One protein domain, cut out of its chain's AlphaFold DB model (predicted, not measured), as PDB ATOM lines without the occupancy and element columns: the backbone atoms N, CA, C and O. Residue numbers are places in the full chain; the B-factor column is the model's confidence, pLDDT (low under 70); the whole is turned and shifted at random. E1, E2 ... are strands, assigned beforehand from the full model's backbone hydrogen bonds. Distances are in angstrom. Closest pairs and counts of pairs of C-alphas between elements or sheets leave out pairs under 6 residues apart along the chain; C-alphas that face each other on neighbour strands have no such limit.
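AT A GLANCE: This is residues 207 to 304 of the 516 residues of the protein "YadA-like C-terminal domain protein" of Megasphaera vaginalis (UniProt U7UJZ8). Three separate pieces of antiparallel sheet are strung out along one long axis: a twisted four-strand sheet, E1 to E4, at one end, the hairpin E5 and E6 between, and the hairpin E7 and E8 at the other end. The turn of the hairpin E5 and E6 sticks out with residues 262 to 267, and the long link of residues 271 to 284 leads on to E7. The printed part has 98 residues with no named helix and eight named strands, E1 to E8 in chain order; the large sheet has the order E1, E2, E3, E4. The class is all strand, though under half of the residues, 48 of 98, are in named elements. The whole is extended, with a radius of gyration of the C-alphas of 20.4 A, and elongated, with spans of 62 by 33 by 20 A.

IN THESE COORDINATES: E1 is residues 208 to 213, 15.7 A long, and begins at C-alpha 208 (84.625, 143.720, 102.923). E2, residues 216 to 226, is the longest strand by residues at 26.5 A. E3 is residues 236 to 243, 19.0 A, and E4 is residues 249 to 251, 7.0 A. E5 is residues 259 to 263, 13.3 A, and begins at C-alpha 259 (100.366, 122.001, 90.762); E6 is residues 266 to 270, 13.6 A. E7 is residues 285 to 289, 13.8 A, and E8 is residues 295 to 299, 13.4 A, ending at C-alpha 299 (120.476, 106.099, 85.677).

HOW THE PARTS SIT: E1 to E4 form a meander, each strand the antiparallel neighbour of the one before, with E1 and E4 as edge strands. From edge to edge the strands' lines turn by 77 degrees. E1 and E2 form a hairpin at 142 degrees, with N 211 and O 218 2.8 A apart, within hydrogen-bond range. E2 bends by 79 degrees at residue 223, and E3 bends by 64 degrees at residue 239; these two C-alphas face each other at 5.5 A. In the hairpin E2 and E3, at 169 degrees, N 239 and O 223 are 2.8 A apart. In the hairpin E3 and E4, at 130 degrees, N 250 and O 242 are 2.8 A apart. E4 and E5 are apart. The hairpin E5 and E6, at 158 degrees, has N 261 and O 268 at 2.8 A. E6 and E7 are apart. The hairpin E7 and E8, at 155 degrees, has N 296 and O 288 at 2.8 A.

THE WHOLE: The two C-alphas farthest apart, those of Asn 212 and Lys 304, are 63.5 A apart. The printed part has no cut. The link from E6 to E7, 14 residues, is long. The mean pLDDT of the printed part is 90.7, and no printed residue is under 70.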
ATOM      1  N   GLY A 207      80.722 141.740 100.994       84.81
ATOM      2  CA  GLY A 207      81.221 142.108 102.311       84.81
ATOM      3  C   GLY A 207      82.734 142.276 102.288       84.81
ATOM      4  O   GLY A 207      83.449 141.410 101.783       84.81
ATOM      5  N   HIS A 208      83.210 143.371 102.873       87.56
ATOM      6  CA  HIS A 208      84.625 143.720 102.923       87.56
ATOM      7  C   HIS A 208      85.109 143.825 104.370       87.56
ATOM      8  O   HIS A 208      84.440 144.418 105.219       87.56
ATOM      9  N   ILE A 209      86.292 143.276 104.637       88.94
ATOM     10  CA  ILE A 209      87.055 143.472 105.871       88.94
ATOM     11  C   ILE A 209      88.283 144.303 105.516       88.94
ATOM     12  O   ILE A 209      89.224 143.809 104.897       88.94
ATOM     13  N   GLY A 210      88.286 145.565 105.940       85.06
ATOM     14  CA  GLY A 210      89.472 146.410 105.882       85.06
ATOM     15  C   GLY A 210      90.391 146.135 107.071       85.06
ATOM     16  O   GLY A 210      90.014 146.392 108.213       85.06
ATOM     17  N   LEU A 211      91.603 145.649 106.820       85.06
ATOM     18  CA  LEU A 211      92.664 145.533 107.820       85.06
ATOM     19  C   LEU A 211      93.675 146.656 107.602       85.06
ATOM     20  O   LEU A 211      94.371 146.680 106.589       85.06
ATOM     21  N   ASN A 212      93.757 147.601 108.538       82.12
ATOM     22  CA  ASN A 212      94.732 148.687 108.465       82.12
ATOM     23  C   ASN A 212      96.022 148.289 109.191       82.12
ATOM     24  O   ASN A 212      96.007 148.048 110.398       82.12
ATOM     25  N   GLY A 213      97.131 148.214 108.459       76.88
ATOM     26  CA  GLY A 213      98.456 147.920 108.999       76.88
ATOM     27  C   GLY A 213      99.427 149.084 108.819       76.88
ATOM     28  O   GLY A 213      99.101 150.106 108.218       76.88
ATOM     29  N   LYS A 214     100.669 148.910 109.291       80.38
ATOM     30  CA  LYS A 214     101.753 149.893 109.085       80.38
ATOM     31  C   LYS A 214     101.978 150.239 107.603       80.38
ATOM     32  O   LYS A 214     102.427 151.334 107.293       80.38
ATOM     33  N   ASP A 215     101.669 149.292 106.717       76.88
ATOM     34  CA  ASP A 215     101.875 149.384 105.271       76.88
ATOM     35  C   ASP A 215     100.608 149.833 104.518       76.88
ATOM     36  O   ASP A 215     100.585 149.788 103.293       76.88
ATOM     37  N   GLY A 216      99.557 150.267 105.226       79.62
ATOM     38  CA  GLY A 216      98.295 150.731 104.646       79.62
ATOM     39  C   GLY A 216      97.131 149.748 104.803       79.62
ATOM     40  O   GLY A 216      97.208 148.757 105.535       79.62
ATOM     41  N   LEU A 217      96.024 150.059 104.125       82.69
ATOM     42  CA  LEU A 217      94.773 149.307 104.194       82.69
ATOM     43  C   LEU A 217      94.803 148.101 103.243       82.69
ATOM     44  O   LEU A 217      94.987 148.268 102.040       82.69
ATOM     45  N   THR A 218      94.569 146.902 103.774       86.12
ATOM     46  CA  THR A 218      94.288 145.687 102.995       86.12
ATOM     47  C   THR A 218      92.790 145.424 103.016       86.12
ATOM     48  O   THR A 218      92.197 145.311 104.086       86.12
ATOM     49  N   ASP A 219      92.181 145.322 101.841       89.00
ATOM     50  CA  ASP A 219      90.753 145.048 101.681       89.00
ATOM     51  C   ASP A 219      90.538 143.565 101.373       89.00
ATOM     52  O   ASP A 219      90.978 143.113 100.318       89.00
ATOM     53  N   ILE A 220      89.912 142.814 102.285       92.25
ATOM     54  CA  ILE A 220      89.654 141.373 102.165       92.25
ATOM     55  C   ILE A 220      88.171 141.132 101.892       92.25
ATOM     56  O   ILE A 220      87.312 141.608 102.631       92.25
ATOM     57  N   ARG A 221      87.868 140.312 100.886       91.38
ATOM     58  CA  ARG A 221      86.499 139.931 100.515       91.38
ATOM     59  C   ARG A 221      86.444 138.498 100.007       91.38
ATOM     60  O   ARG A 221      87.458 137.921  99.617       91.38
ATOM     61  N   THR A 222      85.251 137.924  99.954       90.00
ATOM     62  CA  THR A 222      85.019 136.703  99.175       90.00
ATOM     63  C   THR A 222      84.564 137.067  97.772       90.00
ATOM     64  O   THR A 222      83.725 137.948  97.619       90.00
ATOM     65  N   GLY A 223      85.054 136.364  96.756       89.75
ATOM     66  CA  GLY A 223      84.608 136.570  95.383       89.75
ATOM     67  C   GLY A 223      84.863 135.361  94.495       89.75
ATOM     68  O   GLY A 223      85.356 134.323  94.938       89.75
ATOM     69  N   SER A 224      84.513 135.488  93.219       89.62
ATOM     70  CA  SER A 224      84.753 134.442  92.226       89.62
ATOM     71  C   SER A 224      86.204 134.499  91.743       89.62
ATOM     72  O   SER A 224      86.603 135.497  91.147       89.62
ATOM     73  N   GLY A 225      86.983 133.436  91.942       89.50
ATOM     74  CA  GLY A 225      88.371 133.312  91.475       89.50
ATOM     75  C   GLY A 225      88.605 132.045  90.653       89.50
ATOM     76  O   GLY A 225      87.655 131.356  90.277       89.50
ATOM     77  N   ALA A 226      89.868 131.734  90.356       88.75
ATOM     78  CA  ALA A 226      90.211 130.521  89.610       88.75
ATOM     79  C   ALA A 226      89.757 129.261  90.369       88.75
ATOM     80  O   ALA A 226      89.809 129.234  91.603       88.75
ATOM     81  N   ALA A 227      89.315 128.217  89.661       91.56
ATOM     82  CA  ALA A 227      89.092 126.909  90.277       91.56
ATOM     83  C   ALA A 227      90.399 126.306  90.827       91.56
ATOM     84  O   ALA A 227      91.491 126.818  90.568       91.56
ATOM     85  N   ASP A 228      90.279 125.275  91.660       91.31
ATOM     86  CA  ASP A 228      91.435 124.563  92.209       91.31
ATOM     87  C   ASP A 228      92.126 123.675  91.157       91.31
ATOM     88  O   ASP A 228      91.744 123.653  89.985       91.31
ATOM     89  N   VAL A 229      93.157 122.928  91.568       91.00
ATOM     90  CA  VAL A 229      93.971 122.109  90.657       91.00
ATOM     91  C   VAL A 229      93.162 121.070  89.875       91.00
ATOM     92  O   VAL A 229      93.578 120.678  88.783       91.00
ATOM     93  N   ASN A 230      92.030 120.619  90.425       87.06
ATOM     94  CA  ASN A 230      91.155 119.599  89.850       87.06
ATOM     95  C   ASN A 230      89.991 120.203  89.055       87.06
ATOM     96  O   ASN A 230      89.281 119.465  88.367       87.06
ATOM     97  N   GLY A 231      89.804 121.522  89.121       85.94
ATOM     98  CA  GLY A 231      88.816 122.237  88.326       85.94
ATOM     99  C   GLY A 231      89.072 122.107  86.825       85.94
ATOM    100  O   GLY A 231      90.214 121.996  86.356       85.94
ATOM    101  N   LYS A 232      87.994 122.125  86.041       82.44
ATOM    102  CA  LYS A 232      88.090 122.182  84.578       82.44
ATOM    103  C   LYS A 232      88.555 123.569  84.135       82.44
ATOM    104  O   LYS A 232      88.313 124.574  84.798       82.44
ATOM    105  N   VAL A 233      89.190 123.636  82.965       75.44
ATOM    106  CA  VAL A 233      89.593 124.914  82.360       75.44
ATOM    107  C   VAL A 233      88.354 125.798  82.177       75.44
ATOM    108  O   VAL A 233      87.411 125.408  81.493       75.44
ATOM    109  N   GLY A 234      88.364 126.978  82.801       78.69
ATOM    110  CA  GLY A 234      87.255 127.936  82.774       78.69
ATOM    111  C   GLY A 234      86.279 127.845  83.955       78.69
ATOM    112  O   GLY A 234      85.459 128.749  84.109       78.69
ATOM    113  N   GLU A 235      86.376 126.828  84.817       89.25
ATOM    114  CA  GLU A 235      85.623 126.807  86.077       89.25
ATOM    115  C   GLU A 235      86.154 127.863  87.056       89.25
ATOM    116  O   GLU A 235      87.338 128.222  87.070       89.25
ATOM    117  N   ARG A 236      85.250 128.367  87.899       90.62
ATOM    118  CA  ARG A 236      85.548 129.347  88.945       90.62
ATOM    119  C   ARG A 236      85.104 128.808  90.297       90.62
ATOM    120  O   ARG A 236      84.117 128.085  90.377       90.62
ATOM    121  N   ALA A 237      85.812 129.191  91.352       90.81
ATOM    122  CA  ALA A 237      85.493 128.821  92.729       90.81
ATOM    123  C   ALA A 237      85.391 130.066  93.616       90.81
ATOM    124  O   ALA A 237      85.914 131.129  93.274       90.81
ATOM    125  N   THR A 238      84.729 129.934  94.765       91.75
ATOM    126  CA  THR A 238      84.718 130.983  95.789       91.75
ATOM    127  C   THR A 238      86.106 131.090  96.415       91.75
ATOM    128  O   THR A 238      86.642 130.105  96.921       91.75
ATOM    129  N   ARG A 239      86.693 132.288  96.384       94.00
ATOM    130  CA  ARG A 239      88.027 132.592  96.912       94.00
ATOM    131  C   ARG A 239      87.972 133.714  97.925       94.00
ATOM    132  O   ARG A 239      87.129 134.601  97.824       94.00
ATOM    133  N   ILE A 240      88.929 133.697  98.848       93.81
ATOM    134  CA  ILE A 240      89.301 134.893  99.598       93.81
ATOM    135  C   ILE A 240      90.215 135.712  98.689       93.81
ATOM    136  O   ILE A 240      91.272 135.237  98.266       93.81
ATOM    137  N   LEU A 241      89.766 136.917  98.371       93.06
ATOM    138  CA  LEU A 241      90.466 137.901  97.564       93.06
ATOM    139  C   LEU A 241      90.919 139.032  98.479       93.06
ATOM    140  O   LEU A 241      90.198 139.403  99.408       93.06
ATOM    141  N   TYR A 242      92.092 139.590  98.211       92.56
ATOM    142  CA  TYR A 242      92.535 140.801  98.883       92.56
ATOM    143  C   TYR A 242      93.218 141.766  97.922       92.56
ATOM    144  O   TYR A 242      93.886 141.340  96.981       92.56
ATOM    145  N   LYS A 243      93.067 143.069  98.158       90.81
ATOM    146  CA  LYS A 243      93.885 144.086  97.485       90.81
ATOM    147  C   LYS A 243      95.122 144.366  98.318       90.81
ATOM    148  O   LYS A 243      95.007 144.692  99.499       90.81
ATOM    149  N   ASP A 244      96.294 144.222  97.710       85.56
ATOM    150  CA  ASP A 244      97.547 144.602  98.352       85.56
ATOM    151  C   ASP A 244      97.642 146.135  98.520       85.56
ATOM    152  O   ASP A 244      96.871 146.881  97.904       85.56
ATOM    153  N   PRO A 245      98.594 146.655  99.318       82.88
ATOM    154  CA  PRO A 245      98.768 148.100  99.479       82.88
ATOM    155  C   PRO A 245      99.097 148.871  98.190       82.88
ATOM    156  O   PRO A 245      99.038 150.099  98.177       82.88
ATOM    157  N   LYS A 246      99.462 148.177  97.103       84.12
ATOM    158  CA  LYS A 246      99.697 148.761  95.772       84.12
ATOM    159  C   LYS A 246      98.424 148.762  94.913       84.12
ATOM    160  O   LYS A 246      98.456 149.258  93.790       84.12
ATOM    161  N   GLY A 247      97.317 148.232  95.433       85.81
ATOM    162  CA  GLY A 247      96.015 148.152  94.781       85.81
ATOM    163  C   GLY A 247      95.827 146.937  93.870       85.81
ATOM    164  O   GLY A 247      94.787 146.847  93.217       85.81
ATOM    165  N   ALA A 248      96.786 146.008  93.808       89.81
ATOM    166  CA  ALA A 248      96.657 144.800  93.000       89.81
ATOM    167  C   ALA A 248      95.821 143.744  93.733       89.81
ATOM    168  O   ALA A 248      96.043 143.460  94.911       89.81
ATOM    169  N   GLU A 249      94.863 143.147  93.026       92.25
ATOM    170  CA  GLU A 249      94.040 142.068  93.566       92.25
ATOM    171  C   GLU A 249      94.800 140.739  93.544       92.25
ATOM    172  O   GLU A 249      95.390 140.353  92.535       92.25
ATOM    173  N   GLN A 250      94.767 140.041  94.672       92.56
ATOM    174  CA  GLN A 250      95.397 138.751  94.903       92.56
ATOM    175  C   GLN A 250      94.355 137.763  95.426       92.56
ATOM    176  O   GLN A 250      93.380 138.153  96.070       92.56
ATOM    177  N   GLN A 251      94.579 136.472  95.184       93.38
ATOM    178  CA  GLN A 251      93.768 135.399  95.758       93.38
ATOM    179  C   GLN A 251      94.595 134.557  96.727       93.38
ATOM    180  O   GLN A 251      95.754 134.239  96.458       93.38
ATOM    181  N   VAL A 252      93.986 134.152  97.838       93.06
ATOM    182  CA  VAL A 252      94.616 133.224  98.784       93.06
ATOM    183  C   VAL A 252      94.529 131.803  98.228       93.06
ATOM    184  O   VAL A 252      93.444 131.328  97.877       93.06
ATOM    185  N   ALA A 253      95.672 131.118  98.161       93.44
ATOM    186  CA  ALA A 253      95.720 129.720  97.757       93.44
ATOM    187  C   ALA A 253      95.109 128.816  98.838       93.44
ATOM    188  O   ALA A 253      95.369 128.978 100.030       93.44
ATOM    189  N   THR A 254      94.319 127.833  98.415       92.75
ATOM    190  CA  THR A 254      93.798 126.773  99.285       92.75
ATOM    191  C   THR A 254      94.638 125.511  99.139       92.75
ATOM    192  O   THR A 254      95.354 125.330  98.153       92.75
ATOM    193  N   LEU A 255      94.502 124.574 100.083       93.56
ATOM    194  CA  LEU A 255      95.180 123.278  99.987       93.56
ATOM    195  C   LEU A 255      94.813 122.500  98.712       93.56
ATOM    196  O   LEU A 255      95.583 121.629  98.310       93.56
ATOM    197  N   ALA A 256      93.692 122.825  98.058       91.75
ATOM    198  CA  ALA A 256      93.260 122.203  96.815       91.75
ATOM    199  C   ALA A 256      94.016 122.712  95.566       91.75
ATOM    200  O   ALA A 256      94.056 121.987  94.578       91.75
ATOM    201  N   ASP A 257      94.658 123.888  95.597       91.69
ATOM    202  CA  ASP A 257      95.099 124.608  94.378       91.69
ATOM    203  C   ASP A 257      96.311 124.036  93.660       91.69
ATOM    204  O   ASP A 257      96.395 124.148  92.443       91.69
ATOM    205  N   GLY A 258      97.197 123.371  94.393       92.38
ATOM    206  CA  GLY A 258      98.154 122.415  93.850       92.38
ATOM    207  C   GLY A 258      99.037 122.864  92.682       92.38
ATOM    208  O   GLY A 258      99.218 124.042  92.396       92.38
ATOM    209  N   LEU A 259      99.614 121.872  92.008       93.12
ATOM    210  CA  LEU A 259     100.366 122.001  90.762       93.12
ATOM    211  C   LEU A 259      99.886 120.957  89.748       93.12
ATOM    212  O   LEU A 259      99.453 119.865  90.123       93.12
ATOM    213  N   ARG A 260     100.000 121.273  88.456       91.06
ATOM    214  CA  ARG A 260      99.707 120.353  87.347       91.06
ATOM    215  C   ARG A 260     101.014 119.942  86.674       91.06
ATOM    216  O   ARG A 260     101.839 120.791  86.353       91.06
ATOM    217  N   PHE A 261     101.197 118.645  86.472       91.88
ATOM    218  CA  PHE A 261     102.403 118.040  85.913       91.88
ATOM    219  C   PHE A 261     102.046 117.324  84.620       91.88
ATOM    220  O   PHE A 261     101.175 116.456  84.613       91.88
ATOM    221  N   LYS A 262     102.725 117.672  83.530       92.50
ATOM    222  CA  LYS A 262     102.518 117.068  82.214       92.50
ATOM    223  C   LYS A 262     103.720 116.202  81.849       92.50
ATOM    224  O   LYS A 262     104.849 116.679  81.903       92.50
ATOM    225  N   GLY A 263     103.462 114.948  81.492       92.12
ATOM    226  CA  GLY A 263     104.439 114.007  80.947       92.12
ATOM    227  C   GLY A 263     104.047 113.548  79.543       92.12
ATOM    228  O   GLY A 263     103.044 113.998  78.986       92.12
ATOM    229  N   ASP A 264     104.819 112.620  78.981       92.00
ATOM    230  CA  ASP A 264     104.639 112.152  77.598       92.00
ATOM    231  C   ASP A 264     103.282 111.473  77.351       92.00
ATOM    232  O   ASP A 264     102.751 111.518  76.243       92.00
ATOM    233  N   SER A 265     102.696 110.860  78.383       91.00
ATOM    234  CA  SER A 265     101.436 110.109  78.297       91.00
ATOM    235  C   SER A 265     100.218 110.838  78.873       91.00
ATOM    236  O   SER A 265      99.124 110.274  78.869       91.00
ATOM    237  N   GLY A 266     100.364 112.073  79.369       91.62
ATOM    238  CA  GLY A 266      99.233 112.815  79.926       91.62
ATOM    239  C   GLY A 266      99.597 113.890  80.943       91.62
ATOM    240  O   GLY A 266     100.742 114.321  81.058       91.62
ATOM    241  N   GLU A 267      98.589 114.333  81.688       92.00
ATOM    242  CA  GLU A 267      98.694 115.394  82.687       92.00
ATOM    243  C   GLU A 267      98.032 114.954  83.993       92.00
ATOM    244  O   GLU A 267      96.961 114.345  83.980       92.00
ATOM    245  N   ALA A 268      98.664 115.263  85.122       91.62
ATOM    246  CA  ALA A 268      98.164 114.960  86.452       91.62
ATOM    247  C   ALA A 268      98.198 116.208  87.336       91.62
ATOM    248  O   ALA A 268      99.189 116.935  87.391       91.62
ATOM    249  N   ALA A 269      97.111 116.428  88.063       92.44
ATOM    250  CA  ALA A 269      96.974 117.490  89.042       92.44
ATOM    251  C   ALA A 269      97.302 116.968  90.450       92.44
ATOM    252  O   ALA A 269      96.975 115.829  90.792       92.44
ATOM    253  N   LYS A 270      97.956 117.788  91.276       93.75
ATOM    254  CA  LYS A 270      98.334 117.420  92.640       93.75
ATOM    255  C   LYS A 270      98.163 118.588  93.603       93.75
ATOM    256  O   LYS A 270      98.871 119.578  93.499       93.75
ATOM    257  N   SER A 271      97.223 118.463  94.536       94.06
ATOM    258  CA  SER A 271      96.896 119.472  95.555       94.06
ATOM    259  C   SER A 271      98.065 119.731  96.528       94.06
ATOM    260  O   SER A 271      98.882 118.840  96.754       94.06
ATOM    261  N   LEU A 272      98.147 120.929  97.128       94.31
ATOM    262  CA  LEU A 272      99.315 121.388  97.909       94.31
ATOM    263  C   LEU A 272      99.640 120.507  99.125       94.31
ATOM    264  O   LEU A 272     100.807 120.336  99.455       94.31
ATOM    265  N   ASN A 273      98.634 119.917  99.778       91.88
ATOM    266  CA  ASN A 273      98.831 119.033 100.938       91.88
ATOM    267  C   ASN A 273      98.898 117.546 100.548       91.88
ATOM    268  O   ASN A 273      98.330 116.686 101.220       91.88
ATOM    269  N   SER A 274      99.508 117.227  99.406       92.94
ATOM    270  CA  SER A 274      99.576 115.848  98.928       92.94
ATOM    271  C   SER A 274     100.950 115.490  98.371       92.94
ATOM    272  O   SER A 274     101.610 116.290  97.716       92.94
ATOM    273  N   VAL A 275     101.385 114.250  98.613       90.88
ATOM    274  CA  VAL A 275     102.699 113.759  98.171       90.88
ATOM    275  C   VAL A 275     102.648 113.367  96.695       90.88
ATOM    276  O   VAL A 275     101.940 112.420  96.336       90.88
ATOM    277  N   MET A 276     103.385 114.075  95.833       90.88
ATOM    278  CA  MET A 276     103.641 113.660  94.446       90.88
ATOM    279  C   MET A 276     104.702 112.560  94.426       90.88
ATOM    280  O   MET A 276     105.804 112.755  94.929       90.88
ATOM    281  N   THR A 277     104.392 111.412  93.826       91.56
ATOM    282  CA  THR A 277     105.377 110.341  93.657       91.56
ATOM    283  C   THR A 277     105.972 110.407  92.262       91.56
ATOM    284  O   THR A 277     105.274 110.189  91.277       91.56
ATOM    285  N   ILE A 278     107.272 110.664  92.190       93.19
ATOM    286  CA  ILE A 278     108.059 110.572  90.961       93.19
ATOM    287  C   ILE A 278     108.733 109.197  90.985       93.19
ATOM    288  O   ILE A 278     109.319 108.829  92.001       93.19
ATOM    289  N   LYS A 279     108.586 108.413  89.912       92.19
ATOM    290  CA  LYS A 279     109.156 107.063  89.784       92.19
ATOM    291  C   LYS A 279     109.839 106.914  88.435       92.19
ATOM    292  O   LYS A 279     109.376 107.483  87.449       92.19
ATOM    293  N   GLY A 280     110.876 106.087  88.382       93.62
ATOM    294  CA  GLY A 280     111.309 105.509  87.117       93.62
ATOM    295  C   GLY A 280     110.219 104.610  86.538       93.62
ATOM    296  O   GLY A 280     109.535 103.901  87.280       93.62
ATOM    297  N   ALA A 281     110.043 104.655  85.219       91.75
ATOM    298  CA  ALA A 281     109.087 103.790  84.527       91.75
ATOM    299  C   ALA A 281     109.497 102.305  84.588       91.75
ATOM    300  O   ALA A 281     108.649 101.418  84.511       91.75
ATOM    301  N   ASP A 282     110.791 102.043  84.751       92.94
ATOM    302  CA  ASP A 282     111.395 100.721  84.846       92.94
ATOM    303  C   ASP A 282     112.599 100.742  85.812       92.94
ATOM    304  O   ASP A 282     112.842 101.720  86.520       92.94
ATOM    305  N   ALA A 283     113.368  99.652  85.845       93.50
ATOM    306  CA  ALA A 283     114.557  99.533  86.689       93.50
ATOM    307  C   ALA A 283     115.784 100.324  86.182       93.50
ATOM    308  O   ALA A 283     116.805 100.344  86.871       93.50
ATOM    309  N   ASN A 284     115.725 100.936  84.994       96.50
ATOM    310  CA  ASN A 284     116.824 101.729  84.441       96.50
ATOM    311  C   ASN A 284     116.888 103.119  85.066       96.50
ATOM    312  O   ASN A 284     117.975 103.680  85.165       96.50
ATOM    313  N   ILE A 285     115.753 103.674  85.492       97.44
ATOM    314  CA  ILE A 285     115.693 104.971  86.165       97.44
ATOM    315  C   ILE A 285     115.306 104.755  87.624       97.44
ATOM    316  O   ILE A 285     114.296 104.138  87.940       97.44
ATOM    317  N   SER A 286     116.110 105.299  88.528       95.25
ATOM    318  CA  SER A 286     115.829 105.317  89.960       95.25
ATOM    319  C   SER A 286     115.585 106.742  90.425       95.25
ATOM    320  O   SER A 286     116.182 107.691  89.913       95.25
ATOM    321  N   THR A 287     114.687 106.885  91.391       96.75
ATOM    322  CA  THR A 287     114.314 108.166  91.987       96.75
ATOM    323  C   THR A 287     114.404 108.043  93.498       96.75
ATOM    324  O   THR A 287     113.868 107.088  94.063       96.75
ATOM    325  N   ALA A 288     115.065 108.987  94.157       95.25
ATOM    326  CA  ALA A 288     115.225 109.000  95.608       95.25
ATOM    327  C   ALA A 288     115.144 110.433  96.139       95.25
ATOM    328  O   ALA A 288     115.457 111.375  95.421       95.25
ATOM    329  N   VAL A 289     114.753 110.587  97.401       96.44
ATOM    330  CA  VAL A 289     114.884 111.854  98.129       96.44
ATOM    331  C   VAL A 289     116.043 111.691  99.097       96.44
ATOM    332  O   VAL A 289     116.061 110.719  99.852       96.44
ATOM    333  N   ASN A 290     117.032 112.579  99.031       94.62
ATOM    334  CA  ASN A 290     118.141 112.574  99.986       94.62
ATOM    335  C   ASN A 290     117.737 113.258 101.309       94.62
ATOM    336  O   ASN A 290     116.682 113.883 101.400       94.62
ATOM    337  N   ASP A 291     118.603 113.199 102.322       95.62
ATOM    338  CA  ASP A 291     118.350 113.836 103.628       95.62
ATOM    339  C   ASP A 291     118.232 115.374 103.550       95.62
ATOM    340  O   ASP A 291     117.678 116.000 104.451       95.62
ATOM    341  N   GLY A 292     118.728 115.989 102.468       94.44
ATOM    342  CA  GLY A 292     118.600 117.422 102.183       94.44
ATOM    343  C   GLY A 292     117.268 117.822 101.537       94.44
ATOM    344  O   GLY A 292     116.990 119.012 101.418       94.44
ATOM    345  N   GLY A 293     116.436 116.853 101.144       92.69
ATOM    346  CA  GLY A 293     115.153 117.085 100.479       92.69
ATOM    347  C   GLY A 293     115.220 117.181  98.950       92.69
ATOM    348  O   GLY A 293     114.193 117.447  98.325       92.69
ATOM    349  N   ASP A 294     116.376 116.937  98.325       95.88
ATOM    350  CA  ASP A 294     116.506 116.962  96.865       95.88
ATOM    351  C   ASP A 294     115.925 115.695  96.228       95.88
ATOM    352  O   ASP A 294     116.184 114.576  96.678       95.88
ATOM    353  N   MET A 295     115.211 115.866  95.112       95.44
ATOM    354  CA  MET A 295     114.806 114.762  94.240       95.44
ATOM    355  C   MET A 295     115.978 114.336  93.351       95.44
ATOM    356  O   MET A 295     116.308 115.002  92.370       95.44
ATOM    357  N   LEU A 296     116.584 113.198  93.664       95.44
ATOM    358  CA  LEU A 296     117.620 112.570  92.857       95.44
ATOM    359  C   LEU A 296     116.978 111.690  91.789       95.44
ATOM    360  O   LEU A 296     116.198 110.795  92.107       95.44
ATOM    361  N   ILE A 297     117.356 111.899  90.530       96.75
ATOM    362  CA  ILE A 297     116.995 111.030  89.407       96.75
ATOM    363  C   ILE A 297     118.295 110.467  88.846       96.75
ATOM    364  O   ILE A 297     119.179 111.221  88.445       96.75
ATOM    365  N   SER A 298     118.449 109.147  88.875       95.88
ATOM    366  CA  SER A 298     119.705 108.476  88.531       95.88
ATOM    367  C   SER A 298     119.486 107.324  87.567       95.88
ATOM    368  O   SER A 298     118.560 106.524  87.727       95.88
ATOM    369  N   LEU A 299     120.389 107.222  86.596       96.94
ATOM    370  CA  LEU A 299     120.476 106.099  85.677       96.94
ATOM    371  C   LEU A 299     121.123 104.896  86.386       96.94
ATOM    372  O   LEU A 299     122.124 105.037  87.091       96.94
ATOM    373  N   GLY A 300     120.553 103.708  86.208       93.69
ATOM    374  CA  GLY A 300     121.102 102.466  86.738       93.69
ATOM    375  C   GLY A 300     122.469 102.147  86.129       93.69
ATOM    376  O   GLY A 300     122.719 102.405  84.955       93.69
ATOM    377  N   LYS A 301     123.362 101.530  86.916       93.75
ATOM    378  CA  LYS A 301     124.690 101.103  86.425       93.75
ATOM    379  C   LYS A 301     124.594 100.051  85.315       93.75
ATOM    380  O   LYS A 301     125.435 100.019  84.427       93.75
ATOM    381  N   ASN A 302     123.567  99.203  85.387       92.12
ATOM    382  CA  ASN A 302     123.279  98.159  84.412       92.12
ATOM    383  C   ASN A 302     121.952  98.479  83.732       92.12
ATOM    384  O   ASN A 302     120.912  98.466  84.390       92.12
ATOM    385  N   LEU A 303     121.998  98.739  82.428       95.12
ATOM    386  CA  LEU A 303     120.821  99.093  81.644       95.12
ATOM    387  C   LEU A 303     120.228  97.868  80.963       95.12
ATOM    388  O   LEU A 303     120.920  97.127  80.266       95.12
ATOM    389  N   LYS A 304     118.926  97.682  81.145       93.62
ATOM    390  CA  LYS A 304     118.100  96.728  80.413       93.62
ATOM    391  C   LYS A 304     117.339  97.490  79.339       93.62
ATOM    392  O   LYS A 304     116.283  98.054  79.608       93.62
TER     393      LYS A 304